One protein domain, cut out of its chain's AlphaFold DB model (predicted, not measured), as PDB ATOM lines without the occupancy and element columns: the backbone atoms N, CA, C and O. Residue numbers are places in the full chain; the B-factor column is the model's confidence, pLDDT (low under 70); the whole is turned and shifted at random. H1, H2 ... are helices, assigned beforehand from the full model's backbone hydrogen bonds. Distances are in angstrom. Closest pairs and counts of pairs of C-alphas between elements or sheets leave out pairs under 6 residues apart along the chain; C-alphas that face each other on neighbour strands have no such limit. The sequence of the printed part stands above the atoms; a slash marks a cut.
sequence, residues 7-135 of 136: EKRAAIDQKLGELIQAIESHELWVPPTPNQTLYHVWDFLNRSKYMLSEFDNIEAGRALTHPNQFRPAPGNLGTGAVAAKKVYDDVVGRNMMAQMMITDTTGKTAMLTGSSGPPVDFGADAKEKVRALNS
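AT A GLANCE: This is residues 7 to 135 of the 136 residues of an uncharacterized protein of Pseudogymnoascus sp. VKM F-4513 (FW-928) (UniProt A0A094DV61). Four helices make an up-and-down bundle, each running against the one before it in the chain: H1, H2, the long H5 and the shorter H7 lie side by side in a ring, H2 between H1 and H5, with H7 on the other side of that pair. Short H3 packs on the first part of H5 at one end of the bundle, where the loop of residues 61 to 73 and tiny H4 also lie; little H6 lies at the other end, by H2 and the last part of H5. The printed part has 129 residues with seven named helices, H1 to H7 in chain order, and no named strand; the class is all helix. It is compact, with a radius of gyration of the C-alphas of 15.3 A, and elongated, spanning 44 by 28 by 26 A.

HOW THE PARTS SIT: Start at H5, residues 81 to 102, the hub, which touches three helices. H2, residues 36 to 53, touches it at a shallow tilt of 22 degrees, opposite ways; their closest C-alphas, Ser 48 and Val 91, are 5.6 A apart. With residues 95 to 102 alone, H5 touches H7, residues 123 to 133, at a shallow tilt of 25 degrees, opposite ways, closest at the C-alphas of Gln 99 and Val 130, 5.6 A. With residues 81 to 88 alone it touches H3, residues 55 to 60, closest at the C-alphas of Glu 59 and Ala 81, 4.9 A. Now look at H1, residues 7 to 24: it forms a helical hairpin with H2, closest at the C-alphas of Asp 13 and Lys 49, 6.0 A. H1 also touches H7, closest at the C-alphas of Lys 15 and Leu 133, 5.3 A. H1 and H5 are near each other, while H2 and H7 are apart. H4, residues 74 to 77, and H6, residues 108 to 112, are each close to H5 but not clearly touching it. In H1, H2, H3, H5, H6 and H7 every O i to N i+4 pair is within hydrogen-bond range; H4 is too short for such a pair.

IN THESE COORDINATES: Find C-alpha 81 at (210.958, 281.036, 342.284); from there H5 runs 31.3 A to C-alpha 102. H1 begins at C-alpha 7, (211.589, 280.744, 325.830), and is 25.8 A long; H2 is 25.7 A long. H7 runs 15.9 A to C-alpha 133 at (222.407, 272.347, 324.057).

THE WHOLE: The C-alphas of Ala 60 and Pro 118 are the two farthest apart, at 45.5 A. The printed part has no cut. The links H1 to H2 and H3 to H4 are long, with 11 and 13 residues. The mean pLDDT of the printed part is 93.2; look for values under 70 at residues 74 to 75.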
ATOM      1  N   GLU A   7     210.944 281.002 327.123       95.75
ATOM      2  CA  GLU A   7     211.589 280.744 325.830       95.75
ATOM      3  C   GLU A   7     212.926 280.021 326.012       95.75
ATOM      4  O   GLU A   7     213.210 279.051 325.310       95.75
ATOM      5  N   LYS A   8     213.734 280.442 326.996       95.69
ATOM      6  CA  LYS A   8     215.010 279.782 327.298       95.69
ATOM      7  C   LYS A   8     214.799 278.357 327.818       95.69
ATOM      8  O   LYS A   8     215.528 277.452 327.419       95.69
ATOM      9  N   ARG A   9     213.782 278.131 328.660       96.81
ATOM     10  CA  ARG A   9     213.419 276.777 329.118       96.81
ATOM     11  C   ARG A   9     212.946 275.896 327.961       96.81
ATOM     12  O   ARG A   9     213.408 274.767 327.849       96.81
ATOM     13  N   ALA A  10     212.096 276.417 327.077       97.69
ATOM     14  CA  ALA A  10     211.619 275.691 325.902       97.69
ATOM     15  C   ALA A  10     212.765 275.306 324.949       97.69
ATOM     16  O   ALA A  10     212.800 274.184 324.452       97.69
ATOM     17  N   ALA A  11     213.745 276.193 324.751       98.06
ATOM     18  CA  ALA A  11     214.922 275.895 323.940       98.06
ATOM     19  C   ALA A  11     215.761 274.743 324.527       98.06
ATOM     20  O   ALA A  11     216.166 273.840 323.791       98.06
ATOM     21  N   ILE A  12     216.000 274.739 325.847       98.12
ATOM     22  CA  ILE A  12     216.710 273.639 326.523       98.12
ATOM     23  C   ILE A  12     215.908 272.339 326.409       98.12
ATOM     24  O   ILE A  12     216.484 271.300 326.089       98.12
ATOM     25  N   ASP A  13     214.593 272.389 326.630       98.44
ATOM     26  CA  ASP A  13     213.713 271.224 326.520       98.44
ATOM     27  C   ASP A  13     213.770 270.587 325.121       98.44
ATOM     28  O   ASP A  13     213.931 269.366 324.992       98.44
ATOM     29  N   GLN A  14     213.709 271.419 324.078       98.50
ATOM     30  CA  GLN A  14     213.837 270.986 322.691       98.50
ATOM     31  C   GLN A  14     215.203 270.338 322.437       98.50
ATOM     32  O   GLN A  14     215.262 269.226 321.915       98.50
ATOM     33  N   LYS A  15     216.306 270.992 322.828       98.50
ATOM     34  CA  LYS A  15     217.661 270.463 322.591       98.50
ATOM     35  C   LYS A  15     217.970 269.200 323.391       98.50
ATOM     36  O   LYS A  15     218.672 268.331 322.879       98.50
ATOM     37  N   LEU A  16     217.410 269.051 324.591       98.62
ATOM     38  CA  LEU A  16     217.440 267.783 325.320       98.62
ATOM     39  C   LEU A  16     216.715 266.683 324.537       98.62
ATOM     40  O   LEU A  16     217.246 265.583 324.426       98.62
ATOM     41  N   GLY A  17     215.546 266.981 323.959       98.69
ATOM     42  CA  GLY A  17     214.804 266.038 323.116       98.69
ATOM     43  C   GLY A  17     215.585 265.603 321.872       98.69
ATOM     44  O   GLY A  17     215.706 264.410 321.614       98.69
ATOM     45  N   GLU A  18     216.179 266.556 321.149       98.62
ATOM     46  CA  GLU A  18     217.030 266.267 319.985       98.62
ATOM     47  C   GLU A  18     218.239 265.390 320.362       98.62
ATOM     48  O   GLU A  18     218.581 264.456 319.640       98.62
ATOM     49  N   LEU A  19     218.881 265.661 321.505       98.69
ATOM     50  CA  LEU A  19     220.015 264.867 321.978       98.69
ATOM     51  C   LEU A  19     219.604 263.447 322.401       98.69
ATOM     52  O   LEU A  19     220.326 262.493 322.118       98.69
ATOM     53  N   ILE A  20     218.452 263.298 323.060       98.75
ATOM     54  CA  ILE A  20     217.887 261.989 323.414       98.75
ATOM     55  C   ILE A  20     217.646 261.165 322.143       98.75
ATOM     56  O   ILE A  20     218.104 260.026 322.063       98.75
ATOM     57  N   GLN A  21     217.030 261.767 321.121       98.56
ATOM     58  CA  GLN A  21     216.777 261.108 319.838       98.56
ATOM     59  C   GLN A  21     218.074 260.693 319.121       98.56
ATOM     60  O   GLN A  21     218.127 259.624 318.510       98.56
ATOM     61  N   ALA A  22     219.134 261.503 319.210       98.38
ATOM     62  CA  ALA A  22     220.440 261.161 318.644       98.38
ATOM     63  C   ALA A  22     221.046 259.905 319.301       98.38
ATOM     64  O   ALA A  22     221.632 259.072 318.612       98.38
ATOM     65  N   ILE A  23     220.867 259.729 320.617       98.12
ATOM     66  CA  ILE A  23     221.305 258.515 321.326       98.12
ATOM     67  C   ILE A  23     220.451 257.307 320.929       98.12
ATOM     68  O   ILE A  23     220.992 256.228 320.705       98.12
ATOM     69  N   GLU A  24     219.134 257.479 320.806       97.88
ATOM     70  CA  GLU A  24     218.216 256.409 320.385       97.88
ATOM     71  C   GLU A  24     218.447 255.957 318.935       97.88
ATOM     72  O   GLU A  24     218.127 254.825 318.579       97.88
ATOM     73  N   SER A  25     219.027 256.824 318.102       97.44
ATOM     74  CA  SER A  25     219.386 256.528 316.708       97.44
ATOM     75  C   SER A  25     220.777 255.896 316.562       97.44
ATOM     76  O   SER A  25     221.212 255.609 315.446       97.44
ATOM     77  N   HIS A  26     221.503 255.703 317.667       97.25
ATOM     78  CA  HIS A  26     222.848 255.144 317.662       97.25
ATOM     79  C   HIS A  26     222.842 253.649 317.291       97.25
ATOM     80  O   HIS A  26     221.983 252.898 317.738       97.25
ATOM     81  N   GLU A  27     223.845 253.164 316.550       95.62
ATOM     82  CA  GLU A  27     223.894 251.762 316.077       95.62
ATOM     83  C   GLU A  27     223.900 250.716 317.210       95.62
ATOM     84  O   GLU A  27     223.344 249.629 317.078       95.62
ATOM     85  N   LEU A  28     224.505 251.059 318.351       94.44
ATOM     86  CA  LEU A  28     224.528 250.227 319.564       94.44
ATOM     87  C   LEU A  28     223.268 250.378 320.441       94.44
ATOM     88  O   LEU A  28     223.167 249.745 321.498       94.44
ATOM     89  N   TRP A  29     222.313 251.221 320.040       96.62
ATOM     90  CA  TRP A  29     221.003 251.321 320.671       96.62
ATOM     91  C   TRP A  29     220.072 250.258 320.083       96.62
ATOM     92  O   TRP A  29     219.310 250.504 319.152       96.62
ATOM     93  N   VAL A  30     220.150 249.041 320.627       95.38
ATOM     94  CA  VAL A  30     219.346 247.895 320.174       95.38
ATOM     95  C   VAL A  30     218.402 247.440 321.293       95.38
ATOM     96  O   VAL A  30     218.801 246.668 322.167       95.38
ATOM     97  N   PRO A  31     217.142 247.913 321.311       92.31
ATOM     98  CA  PRO A  31     216.136 247.439 322.258       92.31
ATOM     99  C   PRO A  31     215.879 245.921 322.140       92.31
ATOM    100  O   PRO A  31     216.025 245.356 321.057       92.31
ATOM    101  N   PRO A  32     215.456 245.243 323.227       93.12
ATOM    102  CA  PRO A  32     215.123 245.801 324.542       93.12
ATOM    103  C   PRO A  32     216.340 246.045 325.448       93.12
ATOM    104  O   PRO A  32     216.185 246.630 326.516       93.12
ATOM    105  N   THR A  33     217.534 245.620 325.032       90.88
ATOM    106  CA  THR A  33     218.754 245.665 325.851       90.88
ATOM    107  C   THR A  33     219.827 246.501 325.146       90.88
ATOM    108  O   THR A  33     220.795 245.941 324.626       90.88
ATOM    109  N   PRO A  34     219.658 247.836 325.078       94.00
ATOM    110  CA  PRO A  34     220.638 248.708 324.442       94.00
ATOM    111  C   PRO A  34     221.979 248.656 325.181       94.00
ATOM    112  O   PRO A  34     222.065 248.214 326.330       94.00
ATOM    113  N   ASN A  35     223.039 249.152 324.538       93.69
ATOM    114  CA  ASN A  35     224.332 249.299 325.197       93.69
ATOM    115  C   ASN A  35     224.197 250.051 326.535       93.69
ATOM    116  O   ASN A  35     223.593 251.122 326.607       93.69
ATOM    117  N   GLN A  36     224.797 249.492 327.586       93.75
ATOM    118  CA  GLN A  36     224.654 249.975 328.959       93.75
ATOM    119  C   GLN A  36     225.081 251.442 329.131       93.75
ATOM    120  O   GLN A  36     224.364 252.222 329.756       93.75
ATOM    121  N   THR A  37     226.214 251.840 328.549       95.25
ATOM    122  CA  THR A  37     226.707 253.221 328.633       95.25
ATOM    123  C   THR A  37     225.732 254.190 327.969       95.25
ATOM    124  O   THR A  37     225.401 255.222 328.556       95.25
ATOM    125  N   LEU A  38     225.225 253.846 326.777       96.12
ATOM    126  CA  LEU A  38     224.220 254.656 326.084       96.12
ATOM    127  C   LEU A  38     222.942 254.777 326.914       96.12
ATOM    128  O   LEU A  38     222.438 255.883 327.088       96.12
ATOM    129  N   TYR A  39     222.455 253.663 327.466       96.12
ATOM    130  CA  TYR A  39     221.256 253.637 328.301       96.12
ATOM    131  C   TYR A  39     221.370 254.567 329.508       96.12
ATOM    132  O   TYR A  39     220.464 255.354 329.774       96.12
ATOM    133  N   HIS A  40     222.492 254.524 330.228       96.25
ATOM    134  CA  HIS A  40     222.678 255.370 331.403       96.25
ATOM    135  C   HIS A  40     222.761 256.860 331.054       96.25
ATOM    136  O   HIS A  40     222.205 257.683 331.783       96.25
ATOM    137  N   VAL A  41     223.407 257.224 329.941       97.00
ATOM    138  CA  VAL A  41     223.433 258.622 329.482       97.00
ATOM    139  C   VAL A  41     222.050 259.063 328.988       97.00
ATOM    140  O   VAL A  41     221.615 260.168 329.308       97.00
ATOM    141  N   TRP A  42     221.316 258.197 328.290       97.94
ATOM    142  CA  TRP A  42     219.929 258.438 327.884       97.94
ATOM    143  C   TRP A  42     218.993 258.652 329.085       97.94
ATOM    144  O   TRP A  42     218.240 259.626 329.109       97.94
ATOM    145  N   ASP A  43     219.062 257.806 330.117       96.88
ATOM    146  CA  ASP A  43     218.259 257.944 331.346       96.88
ATOM    147  C   ASP A  43     218.617 259.239 332.087       96.88
ATOM    148  O   ASP A  43     217.740 259.979 332.535       96.88
ATOM    149  N   PHE A  44     219.908 259.582 332.149       96.81
ATOM    150  CA  PHE A  44     220.371 260.839 332.730       96.81
ATOM    151  C   PHE A  44     219.785 262.073 332.020       96.81
ATOM    152  O   PHE A  44     219.345 263.023 332.678       96.81
ATOM    153  N   LEU A  45     219.731 262.059 330.686       98.06
ATOM    154  CA  LEU A  45     219.144 263.136 329.886       98.06
ATOM    155  C   LEU A  45     217.623 263.212 330.044       98.06
ATOM    156  O   LEU A  45     217.092 264.304 330.252       98.06
ATOM    157  N   ASN A  46     216.929 262.072 330.037       97.88
ATOM    158  CA  ASN A  46     215.483 262.017 330.270       97.88
ATOM    159  C   ASN A  46     215.106 262.573 331.646       97.88
ATOM    160  O   ASN A  46     214.177 263.373 331.759       97.88
ATOM    161  N   ARG A  47     215.873 262.237 332.689       96.31
ATOM    162  CA  ARG A  47     215.683 262.818 334.026       96.31
ATOM    163  C   ARG A  47     215.926 264.323 334.041       96.31
ATOM    164  O   ARG A  47     215.186 265.041 334.701       96.31
ATOM    165  N   SER A  48     216.924 264.810 333.306       97.06
ATOM    166  CA  SER A  48     217.201 266.251 333.195       97.06
ATOM    167  C   SER A  48     216.046 266.994 332.509       97.06
ATOM    168  O   SER A  48     215.609 268.037 332.993       97.06
ATOM    169  N   LYS A  49     215.488 266.413 331.439       97.94
ATOM    170  CA  LYS A  49     214.301 266.931 330.738       97.94
ATOM    171  C   LYS A  49     213.067 266.938 331.644       97.94
ATOM    172  O   LYS A  49     212.383 267.953 331.747       97.94
ATOM    173  N   TYR A  50     212.831 265.849 332.376       96.94
ATOM    174  CA  TYR A  50     211.759 265.774 333.370       96.94
ATOM    175  C   TYR A  50     211.904 266.849 334.462       96.94
ATOM    176  O   TYR A  50     210.952 267.574 334.742       96.94
ATOM    177  N   MET A  51     213.101 267.020 335.030       95.62
ATOM    178  CA  MET A  51     213.355 268.054 336.039       95.62
ATOM    179  C   MET A  51     213.034 269.461 335.530       95.62
ATOM    180  O   MET A  51     212.446 270.255 336.262       95.62
ATOM    181  N   LEU A  52     213.374 269.761 334.275       96.88
ATOM    182  CA  LEU A  52     213.039 271.037 333.644       96.88
ATOM    183  C   LEU A  52     211.522 271.219 333.467       96.88
ATOM    184  O   LEU A  52     211.013 272.316 333.698       96.88
ATOM    185  N   SER A  53     210.806 270.151 333.099       96.81
ATOM    186  CA  SER A  53     209.348 270.180 332.902       96.81
ATOM    187  C   SER A  53     208.564 270.497 334.182       96.81
ATOM    188  O   SER A  53     207.481 271.072 334.130       96.81
ATOM    189  N   GLU A  54     209.140 270.195 335.346       96.38
ATOM    190  CA  GLU A  54     208.530 270.440 336.655       96.38
ATOM    191  C   GLU A  54     208.801 271.857 337.197       96.38
ATOM    192  O   GLU A  54     208.327 272.199 338.282       96.38
ATOM    193  N   PHE A  55     209.534 272.710 336.465       95.62
ATOM    194  CA  PHE A  55     209.893 274.062 336.915       95.62
ATOM    195  C   PHE A  55     208.672 274.865 337.385       95.62
ATOM    196  O   PHE A  55     208.680 275.395 338.496       95.62
ATOM    197  N   ASP A  56     207.608 274.922 336.576       95.81
ATOM    198  CA  ASP A  56     206.418 275.721 336.900       95.81
ATOM    199  C   ASP A  56     205.638 275.127 338.081       95.81
ATOM    200  O   ASP A  56     204.980 275.854 338.827       95.81
ATOM    201  N   ASN A  57     205.706 273.805 338.270       95.88
ATOM    202  CA  ASN A  57     205.110 273.145 339.428       95.88
ATOM    203  C   ASN A  57     205.877 273.496 340.701       95.88
ATOM    204  O   ASN A  57     205.257 273.872 341.691       95.88
ATOM    205  N   ILE A  58     207.209 273.469 340.665       94.62
ATOM    206  CA  ILE A  58     208.054 273.866 341.799       94.62
ATOM    207  C   ILE A  58     207.849 275.348 342.133       94.62
ATOM    208  O   ILE A  58     207.695 275.703 343.305       94.62
ATOM    209  N   GLU A  59     207.807 276.211 341.115       94.94
ATOM    210  CA  GLU A  59     207.598 277.649 341.292       94.94
ATOM    211  C   GLU A  59     206.251 277.943 341.957       94.94
ATOM    212  O   GLU A  59     206.186 278.719 342.908       94.94
ATOM    213  N   ALA A  60     205.188 277.271 341.520       95.38
ATOM    214  CA  ALA A  60     203.854 277.441 342.081       95.38
ATOM    215  C   ALA A  60     203.586 276.604 343.347       95.38
ATOM    216  O   ALA A  60     202.497 276.693 343.912       95.38
ATOM    217  N   GLY A  61     204.532 275.765 343.781       93.12
ATOM    218  CA  GLY A  61     204.350 274.850 344.913       93.12
ATOM    219  C   GLY A  61     203.324 273.736 344.672       93.12
ATOM    220  O   GLY A  61     202.684 273.275 345.616       93.12
ATOM    221  N   ARG A  62     203.147 273.308 343.418       94.75
ATOM    222  CA  ARG A  62     202.295 272.174 343.034       94.75
ATOM    223  C   ARG A  62     203.023 270.839 343.217       94.75
ATOM    224  O   ARG A  62     204.248 270.779 343.289       94.75
ATOM    225  N   ALA A  63     202.246 269.760 343.287       92.06
ATOM    226  CA  ALA A  63     202.783 268.405 343.358       92.06
ATOM    227  C   ALA A  63     203.564 268.041 342.082       92.06
ATOM    228  O   ALA A  63     203.155 268.412 340.984       92.06
ATOM    229  N   LEU A  64     204.660 267.296 342.251       92.31
ATOM    230  CA  LEU A  64     205.491 266.786 341.155       92.31
ATOM    231  C   LEU A  64     205.008 265.399 340.730       92.31
ATOM    232  O   LEU A  64     204.538 264.629 341.572       92.31
ATOM    233  N   THR A  65     205.199 265.039 339.463       92.69
ATOM    234  CA  THR A  65     204.743 263.744 338.924       92.69
ATOM    235  C   THR A  65     205.557 262.563 339.476       92.69
ATOM    236  O   THR A  65     205.018 261.546 339.913       92.69
ATOM    237  N   HIS A  66     206.881 262.714 339.507       90.94
ATOM    238  CA  HIS A  66     207.870 261.745 339.995       90.94
ATOM    239  C   HIS A  66     208.823 262.398 341.011       90.94
ATOM    240  O   HIS A  66     209.989 262.689 340.711       90.94
ATOM    241  N   PRO A  67     208.351 262.669 342.239       89.88
ATOM    242  CA  PRO A  67     209.140 263.350 343.266       89.88
ATOM    243  C   PRO A  67     210.429 262.597 343.641       89.88
ATOM    244  O   PRO A  67     211.447 263.202 343.973       89.88
ATOM    245  N   ASN A  68     210.425 261.268 343.549       88.38
ATOM    246  CA  ASN A  68     211.564 260.406 343.868       88.38
ATOM    247  C   ASN A  68     212.777 260.579 342.932       88.38
ATOM    248  O   ASN A  68     213.871 260.131 343.291       88.38
ATOM    249  N   GLN A  69     212.606 261.213 341.767       86.00
ATOM    250  CA  GLN A  69     213.693 261.488 340.822       86.00
ATOM    251  C   GLN A  69     214.498 262.754 341.168       86.00
ATOM    252  O   GLN A  69     215.588 262.944 340.629       86.00
ATOM    253  N   PHE A  70     214.025 263.581 342.106       85.44
ATOM    254  CA  PHE A  70     214.758 264.756 342.580       85.44
ATOM    255  C   PHE A  70     215.761 264.401 343.686       85.44
ATOM    256  O   PHE A  70     215.541 263.515 344.525       85.44
ATOM    257  N   ARG A  71     216.897 265.106 343.681       78.44
ATOM    258  CA  ARG A  71     217.913 265.079 344.738       78.44
ATOM    259  C   ARG A  71     218.320 266.528 345.054       78.44
ATOM    260  O   ARG A  71     218.686 267.234 344.122       78.44
ATOM    261  N   PRO A  72     218.277 266.972 346.325       72.81
ATOM    262  CA  PRO A  72     217.740 266.264 347.493       72.81
ATOM    263  C   PRO A  72     216.238 265.956 347.340       72.81
ATOM    264  O   PRO A  72     215.590 266.452 346.421       72.81
ATOM    265  N   ALA A  73     215.697 265.080 348.196       70.81
ATOM    266  CA  ALA A  73     214.281 264.705 348.147       70.81
ATOM    267  C   ALA A  73     213.373 265.957 348.154       70.81
ATOM    268  O   ALA A  73     213.738 266.946 348.790       70.81
ATOM    269  N   PRO A  74     212.196 265.935 347.502       64.00
ATOM    270  CA  PRO A  74     211.401 267.140 347.246       64.00
ATOM    271  C   PRO A  74     211.029 267.949 348.492       64.00
ATOM    272  O   PRO A  74     210.976 269.171 348.416       64.00
ATOM    273  N   GLY A  75     210.864 267.307 349.655       67.06
ATOM    274  CA  GLY A  75     210.650 268.013 350.928       67.06
ATOM    275  C   GLY A  75     211.780 268.985 351.305       67.06
ATOM    276  O   GLY A  75     211.541 269.959 352.007       67.06
ATOM    277  N   ASN A  76     212.987 268.764 350.777       75.88
ATOM    278  CA  ASN A  76     214.166 269.610 350.962       75.88
ATOM    279  C   ASN A  76     214.448 270.525 349.756       75.88
ATOM    280  O   ASN A  76     215.345 271.363 349.828       75.88
ATOM    281  N   LEU A  77     213.727 270.356 348.641       79.62
ATOM    282  CA  LEU A  77     213.880 271.194 347.448       79.62
ATOM    283  C   LEU A  77     213.305 272.601 347.678       79.62
ATOM    284  O   LEU A  77     213.852 273.590 347.186       79.62
ATOM    285  N   GLY A  78     212.236 272.678 348.477       85.94
ATOM    286  CA  GLY A  78     211.448 273.888 348.686       85.94
ATOM    287  C   GLY A  78     210.498 274.175 347.519       85.94
ATOM    288  O   GLY A  78     210.399 273.402 346.568       85.94
ATOM    289  N   THR A  79     209.796 275.302 347.602       92.31
ATOM    290  CA  THR A  79     208.870 275.800 346.572       92.31
ATOM    291  C   THR A  79     209.152 277.275 346.271       92.31
ATOM    292  O   THR A  79     209.923 277.930 346.980       92.31
ATOM    293  N   GLY A  80     208.556 277.807 345.203       93.12
ATOM    294  CA  GLY A  80     208.734 279.202 344.800       93.12
ATOM    295  C   GLY A  80     209.878 279.416 343.809       93.12
ATOM    296  O   GLY A  80     210.660 278.512 343.507       93.12
ATOM    297  N   ALA A  81     210.004 280.654 343.329       93.25
ATOM    298  CA  ALA A  81     210.958 281.036 342.284       93.25
ATOM    299  C   ALA A  81     212.418 280.658 342.609       93.25
ATOM    300  O   ALA A  81     213.179 280.272 341.724       93.25
ATOM    301  N   VAL A  82     212.820 280.718 343.885       92.25
ATOM    302  CA  VAL A  82     214.175 280.329 344.318       92.25
ATOM    303  C   VAL A  82     214.407 278.826 344.143       92.25
ATOM    304  O   VAL A  82     215.469 278.428 343.668       92.25
ATOM    305  N   ALA A  83     213.433 277.993 344.514       92.62
ATOM    306  CA  ALA A  83     213.528 276.544 344.361       92.62
ATOM    307  C   ALA A  83     213.507 276.141 342.879       92.62
ATOM    308  O   ALA A  83     214.352 275.362 342.440       92.62
ATOM    309  N   ALA A  84     212.615 276.745 342.090       94.25
ATOM    310  CA  ALA A  84     212.527 276.503 340.652       94.25
ATOM    311  C   ALA A  84     213.832 276.885 339.936       94.25
ATOM    312  O   ALA A  84     214.367 276.108 339.141       94.25
ATOM    313  N   LYS A  85     214.426 278.033 340.292       93.69
ATOM    314  CA  LYS A  85     215.729 278.440 339.758       93.69
ATOM    315  C   LYS A  85     216.840 277.446 340.112       93.69
ATOM    316  O   LYS A  85     217.651 277.136 339.249       93.69
ATOM    317  N   LYS A  86     216.881 276.919 341.342       92.75
ATOM    318  CA  LYS A  86     217.878 275.903 341.725       92.75
ATOM    319  C   LYS A  86     217.778 274.647 340.860       92.75
ATOM    320  O   LYS A  86     218.807 274.123 340.452       92.75
ATOM    321  N   VAL A  87     216.562 274.186 340.557       93.38
ATOM    322  CA  VAL A  87     216.361 273.046 339.646       93.38
ATOM    323  C   VAL A  87     216.822 273.374 338.237       93.38
ATOM    324  O   VAL A  87     217.502 272.562 337.619       93.38
ATOM    325  N   TYR A  88     216.505 274.566 337.740       95.50
ATOM    326  CA  TYR A  88     217.005 275.009 336.445       95.50
ATOM    327  C   TYR A  88     218.542 275.028 336.392       95.50
ATOM    328  O   TYR A  88     219.129 274.517 335.442       95.50
ATOM    329  N   ASP A  89     219.198 275.572 337.420       94.81
ATOM    330  CA  ASP A  89     220.662 275.608 337.499       94.81
ATOM    331  C   ASP A  89     221.255 274.183 337.555       94.81
ATOM    332  O   ASP A  89     222.286 273.929 336.929       94.81
ATOM    333  N   ASP A  90     220.588 273.233 338.229       94.44
ATOM    334  CA  ASP A  90     220.976 271.813 338.219       94.44
ATOM    335  C   ASP A  90     220.854 271.200 336.816       94.44
ATOM    336  O   ASP A  90     221.767 270.518 336.361       94.44
ATOM    337  N   VAL A  91     219.779 271.495 336.076       96.25
ATOM    338  CA  VAL A  91     219.627 271.054 334.677       96.25
ATOM    339  C   VAL A  91     220.752 271.607 333.798       96.25
ATOM    340  O   VAL A  91     221.337 270.860 333.017       96.25
ATOM    341  N   VAL A  92     221.125 272.880 333.950       96.50
ATOM    342  CA  VAL A  92     222.264 273.461 333.215       96.50
ATOM    343  C   VAL A  92     223.575 272.750 333.573       96.50
ATOM    344  O   VAL A  92     224.334 272.375 332.678       96.50
ATOM    345  N   GLY A  93     223.827 272.489 334.859       96.88
ATOM    346  CA  GLY A  93     224.996 271.720 335.296       96.88
ATOM    347  C   GLY A  93     225.015 270.295 334.729       96.88
ATOM    348  O   GLY A  93     226.055 269.807 334.280       96.88
ATOM    349  N   ARG A  94     223.850 269.643 334.663       96.94
ATOM    350  CA  ARG A  94     223.680 268.324 334.043       96.94
ATOM    351  C   ARG A  94     223.955 268.352 332.544       96.94
ATOM    352  O   ARG A  94     224.584 267.421 332.054       96.94
ATOM    353  N   ASN A  95     223.585 269.408 331.824       97.69
ATOM    354  CA  ASN A  95     223.903 269.543 330.397       97.69
ATOM    355  C   ASN A  95     225.422 269.612 330.154       97.69
ATOM    356  O   ASN A  95     225.939 268.975 329.231       97.69
ATOM    357  N   MET A  96     226.161 270.313 331.020       97.50
ATOM    358  CA  MET A  96     227.628 270.323 330.976       97.50
ATOM    359  C   MET A  96     228.204 268.935 331.283       97.50
ATOM    360  O   MET A  96     229.123 268.472 330.604       97.50
ATOM    361  N   MET A  97     227.638 268.234 332.271       97.06
ATOM    362  CA  MET A  97     228.028 266.861 332.595       97.06
ATOM    363  C   MET A  97     227.746 265.889 331.445       97.06
ATOM    364  O   MET A  97     228.598 265.062 331.131       97.06
ATOM    365  N   ALA A  98     226.603 266.019 330.772       97.44
ATOM    366  CA  ALA A  98     226.273 265.233 329.591       97.44
ATOM    367  C   ALA A  98     227.303 265.441 328.477       97.44
ATOM    368  O   ALA A  98     227.757 264.464 327.885       97.44
ATOM    369  N   GLN A  99     227.747 266.680 328.239       97.88
ATOM    370  CA  GLN A  99     228.811 266.945 327.269       97.88
ATOM    371  C   GLN A  99     230.108 266.233 327.640       97.88
ATOM    372  O   GLN A  99     230.715 265.604 326.773       97.88
ATOM    373  N   MET A 100     230.521 266.293 328.909       96.31
ATOM    374  CA  MET A 100     231.702 265.560 329.374       96.31
ATOM    375  C   MET A 100     231.549 264.052 329.154       96.31
ATOM    376  O   MET A 100     232.487 263.422 328.684       96.31
ATOM    377  N   MET A 101     230.370 263.484 329.428       96.00
ATOM    378  CA  MET A 101     230.124 262.052 329.249       96.00
ATOM    379  C   MET A 101     230.151 261.620 327.777       96.00
ATOM    380  O   MET A 101     230.799 260.629 327.448       96.00
ATOM    381  N   ILE A 102     229.483 262.374 326.902       96.62
ATOM    382  CA  ILE A 102     229.337 262.090 325.461       96.62
ATOM    383  C   ILE A 102     230.653 262.288 324.697       96.62
ATOM    384  O   ILE A 102     230.898 261.637 323.682       96.62
ATOM    385  N   THR A 103     231.499 263.209 325.159       95.44
ATOM    386  CA  THR A 103     232.798 263.503 324.530       95.44
ATOM    387  C   THR A 103     233.972 262.787 325.193       95.44
ATOM    388  O   THR A 103     235.110 262.983 324.769       95.44
ATOM    389  N   ASP A 104     233.716 261.948 326.201       93.06
ATOM    390  CA  ASP A 104     234.758 261.188 326.881       93.06
ATOM    391  C   ASP A 104     235.402 260.163 325.945       93.06
ATOM    392  O   ASP A 104     234.763 259.232 325.464       93.06
ATOM    393  N   THR A 105     236.708 260.301 325.744       89.00
ATOM    394  CA  THR A 105     237.536 259.322 325.031       89.00
ATOM    395  C   THR A 105     238.402 258.496 325.982       89.00
ATOM    396  O   THR A 105     239.176 257.657 325.531       89.00
ATOM    397  N   THR A 106     238.326 258.747 327.296       89.38
ATOM    398  CA  THR A 106     239.192 258.108 328.301       89.38
ATOM    399  C   THR A 106     238.610 256.815 328.870       89.38
ATOM    400  O   THR A 106     239.338 256.051 329.497       89.38
ATOM    401  N   GLY A 107     237.314 256.558 328.661       86.44
ATOM    402  CA  GLY A 107     236.607 255.386 329.186       86.44
ATOM    403  C   GLY A 107     236.030 255.581 330.587       86.44
ATOM    404  O   GLY A 107     235.377 254.680 331.111       86.44
ATOM    405  N   LYS A 108     236.195 256.765 331.185       90.44
ATOM    406  CA  LYS A 108     235.592 257.111 332.478       90.44
ATOM    407  C   LYS A 108     234.072 257.011 332.438       90.44
ATOM    408  O   LYS A 108     233.487 256.519 333.397       90.44
ATOM    409  N   THR A 109     233.430 257.424 331.343       92.25
ATOM    410  CA  THR A 109     231.972 257.298 331.195       92.25
ATOM    411  C   THR A 109     231.543 255.832 331.202       92.25
ATOM    412  O   THR A 109     230.592 255.474 331.894       92.25
ATOM    413  N   ALA A 110     232.272 254.958 330.501       89.12
ATOM    414  CA  ALA A 110     232.005 253.519 330.521       89.12
ATOM    415  C   ALA A 110     232.153 252.948 331.945       89.12
ATOM    416  O   ALA A 110     231.243 252.287 332.437       89.12
ATOM    417  N   MET A 111     233.217 253.313 332.668       89.19
ATOM    418  CA  MET A 111     233.416 252.880 334.058       89.19
ATOM    419  C   MET A 111     232.301 253.356 335.002       89.19
ATOM    420  O   MET A 111     231.789 252.567 335.796       89.19
ATOM    421  N   LEU A 112     231.896 254.630 334.915       89.00
ATOM    422  CA  LEU A 112     230.821 255.207 335.739       89.00
ATOM    423  C   LEU A 112     229.466 254.537 335.499       89.00
ATOM    424  O   LEU A 112     228.619 254.509 336.389       89.00
ATOM    425  N   THR A 113     229.269 254.004 334.299       91.00
ATOM    426  CA  THR A 113     228.041 253.321 333.888       91.00
ATOM    427  C   THR A 113     228.121 251.806 334.076       91.00
ATOM    428  O   THR A 113     227.212 251.090 333.671       91.00
ATOM    429  N   GLY A 114     229.175 251.306 334.732       84.44
ATOM    430  CA  GLY A 114     229.350 249.888 335.050       84.44
ATOM    431  C   GLY A 114     229.835 249.031 333.880       84.44
ATOM    432  O   GLY A 114     229.860 247.809 334.003       84.44
ATOM    433  N   SER A 115     230.238 249.646 332.768       83.50
ATOM    434  CA  SER A 115     230.821 248.954 331.623       83.50
ATOM    435  C   SER A 115     232.336 248.813 331.787       83.50
ATOM    436  O   SER A 115     233.054 249.790 331.997       83.50
ATOM    437  N   SER A 116     232.834 247.583 331.653       72.75
ATOM    438  CA  SER A 116     234.268 247.267 331.565       72.75
ATOM    439  C   SER A 116     234.765 247.154 330.117       72.75
ATOM    440  O   SER A 116     235.887 246.702 329.886       72.75
ATOM    441  N   GLY A 117     233.908 247.472 329.143       71.12
ATOM    442  CA  GLY A 117     234.218 247.412 327.717       71.12
ATOM    443  C   GLY A 117     234.997 248.633 327.213       71.12
ATOM    444  O   GLY A 117     235.289 249.552 327.983       71.12
ATOM    445  N   PRO A 118     235.333 248.667 325.910       79.56
ATOM    446  CA  PRO A 118     235.928 249.849 325.298       79.56
ATOM    447  C   PRO A 118     235.011 251.078 325.457       79.56
ATOM    448  O   PRO A 118     233.788 250.919 325.551       79.56
ATOM    449  N   PRO A 119     235.575 252.303 325.475       85.50
ATOM    450  CA  PRO A 119     234.782 253.524 325.490       85.50
ATOM    451  C   PRO A 119     233.771 253.524 324.341       85.50
ATOM    452  O   PRO A 119     234.101 253.151 323.215       85.50
ATOM    453  N   VAL A 120     232.544 253.950 324.628       91.06
ATOM    454  CA  VAL A 120     231.516 254.112 323.599       91.06
ATOM    455  C   VAL A 120     231.739 255.449 322.913       91.06
ATOM    456  O   VAL A 120     231.708 256.490 323.567       91.06
ATOM    457  N   ASP A 121     231.939 255.427 321.599       94.19
ATOM    458  CA  ASP A 121     231.802 256.637 320.799       94.19
ATOM    459  C   ASP A 121     230.311 256.897 320.578       94.19
ATOM    460  O   ASP A 121     229.639 256.078 319.974       94.19
ATOM    461  N   PHE A 122     229.800 258.026 321.068       95.44
ATOM    462  CA  PHE A 122     228.403 258.443 320.893       95.44
ATOM    463  C   PHE A 122     228.085 258.958 319.476       95.44
ATOM    464  O   PHE A 122     226.941 259.305 319.183       95.44
ATOM    465  N   GLY A 123     229.088 259.056 318.601       96.06
ATOM    466  CA  GLY A 123     228.933 259.531 317.232       96.06
ATOM    467  C   GLY A 123     228.932 261.058 317.104       96.06
ATOM    468  O   GLY A 123     228.848 261.811 318.079       96.06
ATOM    469  N   ALA A 124     229.076 261.536 315.866       97.19
ATOM    470  CA  ALA A 124     229.184 262.966 315.573       97.19
ATOM    471  C   ALA A 124     227.894 263.738 315.893       97.19
ATOM    472  O   ALA A 124     227.975 264.845 316.421       97.19
ATOM    473  N   ASP A 125     226.728 263.139 315.633       97.88
ATOM    474  CA  ASP A 125     225.436 263.799 315.837       97.88
ATOM    475  C   ASP A 125     225.179 264.105 317.321       97.88
ATOM    476  O   ASP A 125     224.981 265.263 317.685       97.88
ATOM    477  N   ALA A 126     225.320 263.123 318.221       97.94
ATOM    478  CA  ALA A 126     225.177 263.357 319.662       97.94
ATOM    479  C   ALA A 126     226.190 264.395 320.190       97.94
ATOM    480  O   ALA A 126     225.844 265.256 321.005       97.94
ATOM    481  N   LYS A 127     227.435 264.370 319.689       98.19
ATOM    482  CA  LYS A 127     228.470 265.365 320.032       98.19
ATOM    483  C   LYS A 127     228.107 266.773 319.553       98.19
ATOM    484  O   LYS A 127     228.428 267.744 320.236       98.19
ATOM    485  N   GLU A 128     227.462 266.913 318.400       98.19
ATOM    486  CA  GLU A 128     226.967 268.200 317.907       98.19
ATOM    487  C   GLU A 128     225.779 268.691 318.742       98.19
ATOM    488  O   GLU A 128     225.799 269.819 319.242       98.19
ATOM    489  N   LYS A 129     224.780 267.830 318.972       98.50
ATOM    490  CA  LYS A 129     223.566 268.175 319.727       98.50
ATOM    491  C   LYS A 129     223.871 268.582 321.165       98.50
ATOM    492  O   LYS A 129     223.293 269.552 321.652       98.50
ATOM    493  N   VAL A 130     224.831 267.934 321.831       98.25
ATOM    494  CA  VAL A 130     225.212 268.324 323.197       98.25
ATOM    495  C   VAL A 130     225.956 269.668 323.251       98.25
ATOM    496  O   VAL A 130     225.787 270.427 324.204       98.25
ATOM    497  N   ARG A 131     226.729 270.025 322.214       98.12
ATOM    498  CA  ARG A 131     227.338 271.366 322.108       98.12
ATOM    499  C   ARG A 131     226.279 272.435 321.849       98.12
ATOM    500  O   ARG A 131     226.332 273.500 322.461       98.12
ATOM    501  N   ALA A 132     225.310 272.144 320.981       97.75
ATOM    502  CA  ALA A 132     224.192 273.041 320.706       97.75
ATOM    503  C   ALA A 132     223.345 273.290 321.966       97.75
ATOM    504  O   ALA A 132     222.995 274.432 322.246       97.75
ATOM    505  N   LEU A 133     223.089 272.247 322.762       97.69
ATOM    506  CA  LEU A 133     222.407 272.347 324.057       97.69
ATOM    507  C   LEU A 133     223.126 273.298 325.029       97.69
ATOM    508  O   LEU A 133     222.481 274.132 325.656       97.69
ATOM    509  N   ASN A 134     224.455 273.207 325.139       96.38
ATOM    510  CA  ASN A 134     225.246 274.070 326.028       96.38
ATOM    511  C   ASN A 134     225.512 275.481 325.472       96.38
ATOM    512  O   ASN A 134     226.161 276.283 326.139       96.38
ATOM    513  N   SER A 135     225.016 275.800 324.272       95.25
ATOM    514  CA  SER A 135     225.150 277.127 323.654       95.25
ATOM    515  C   SER A 135     223.931 278.039 323.882       95.25
ATOM    516  O   SER A 135     223.893 279.138 323.333       95.25
TER     517      SER A 135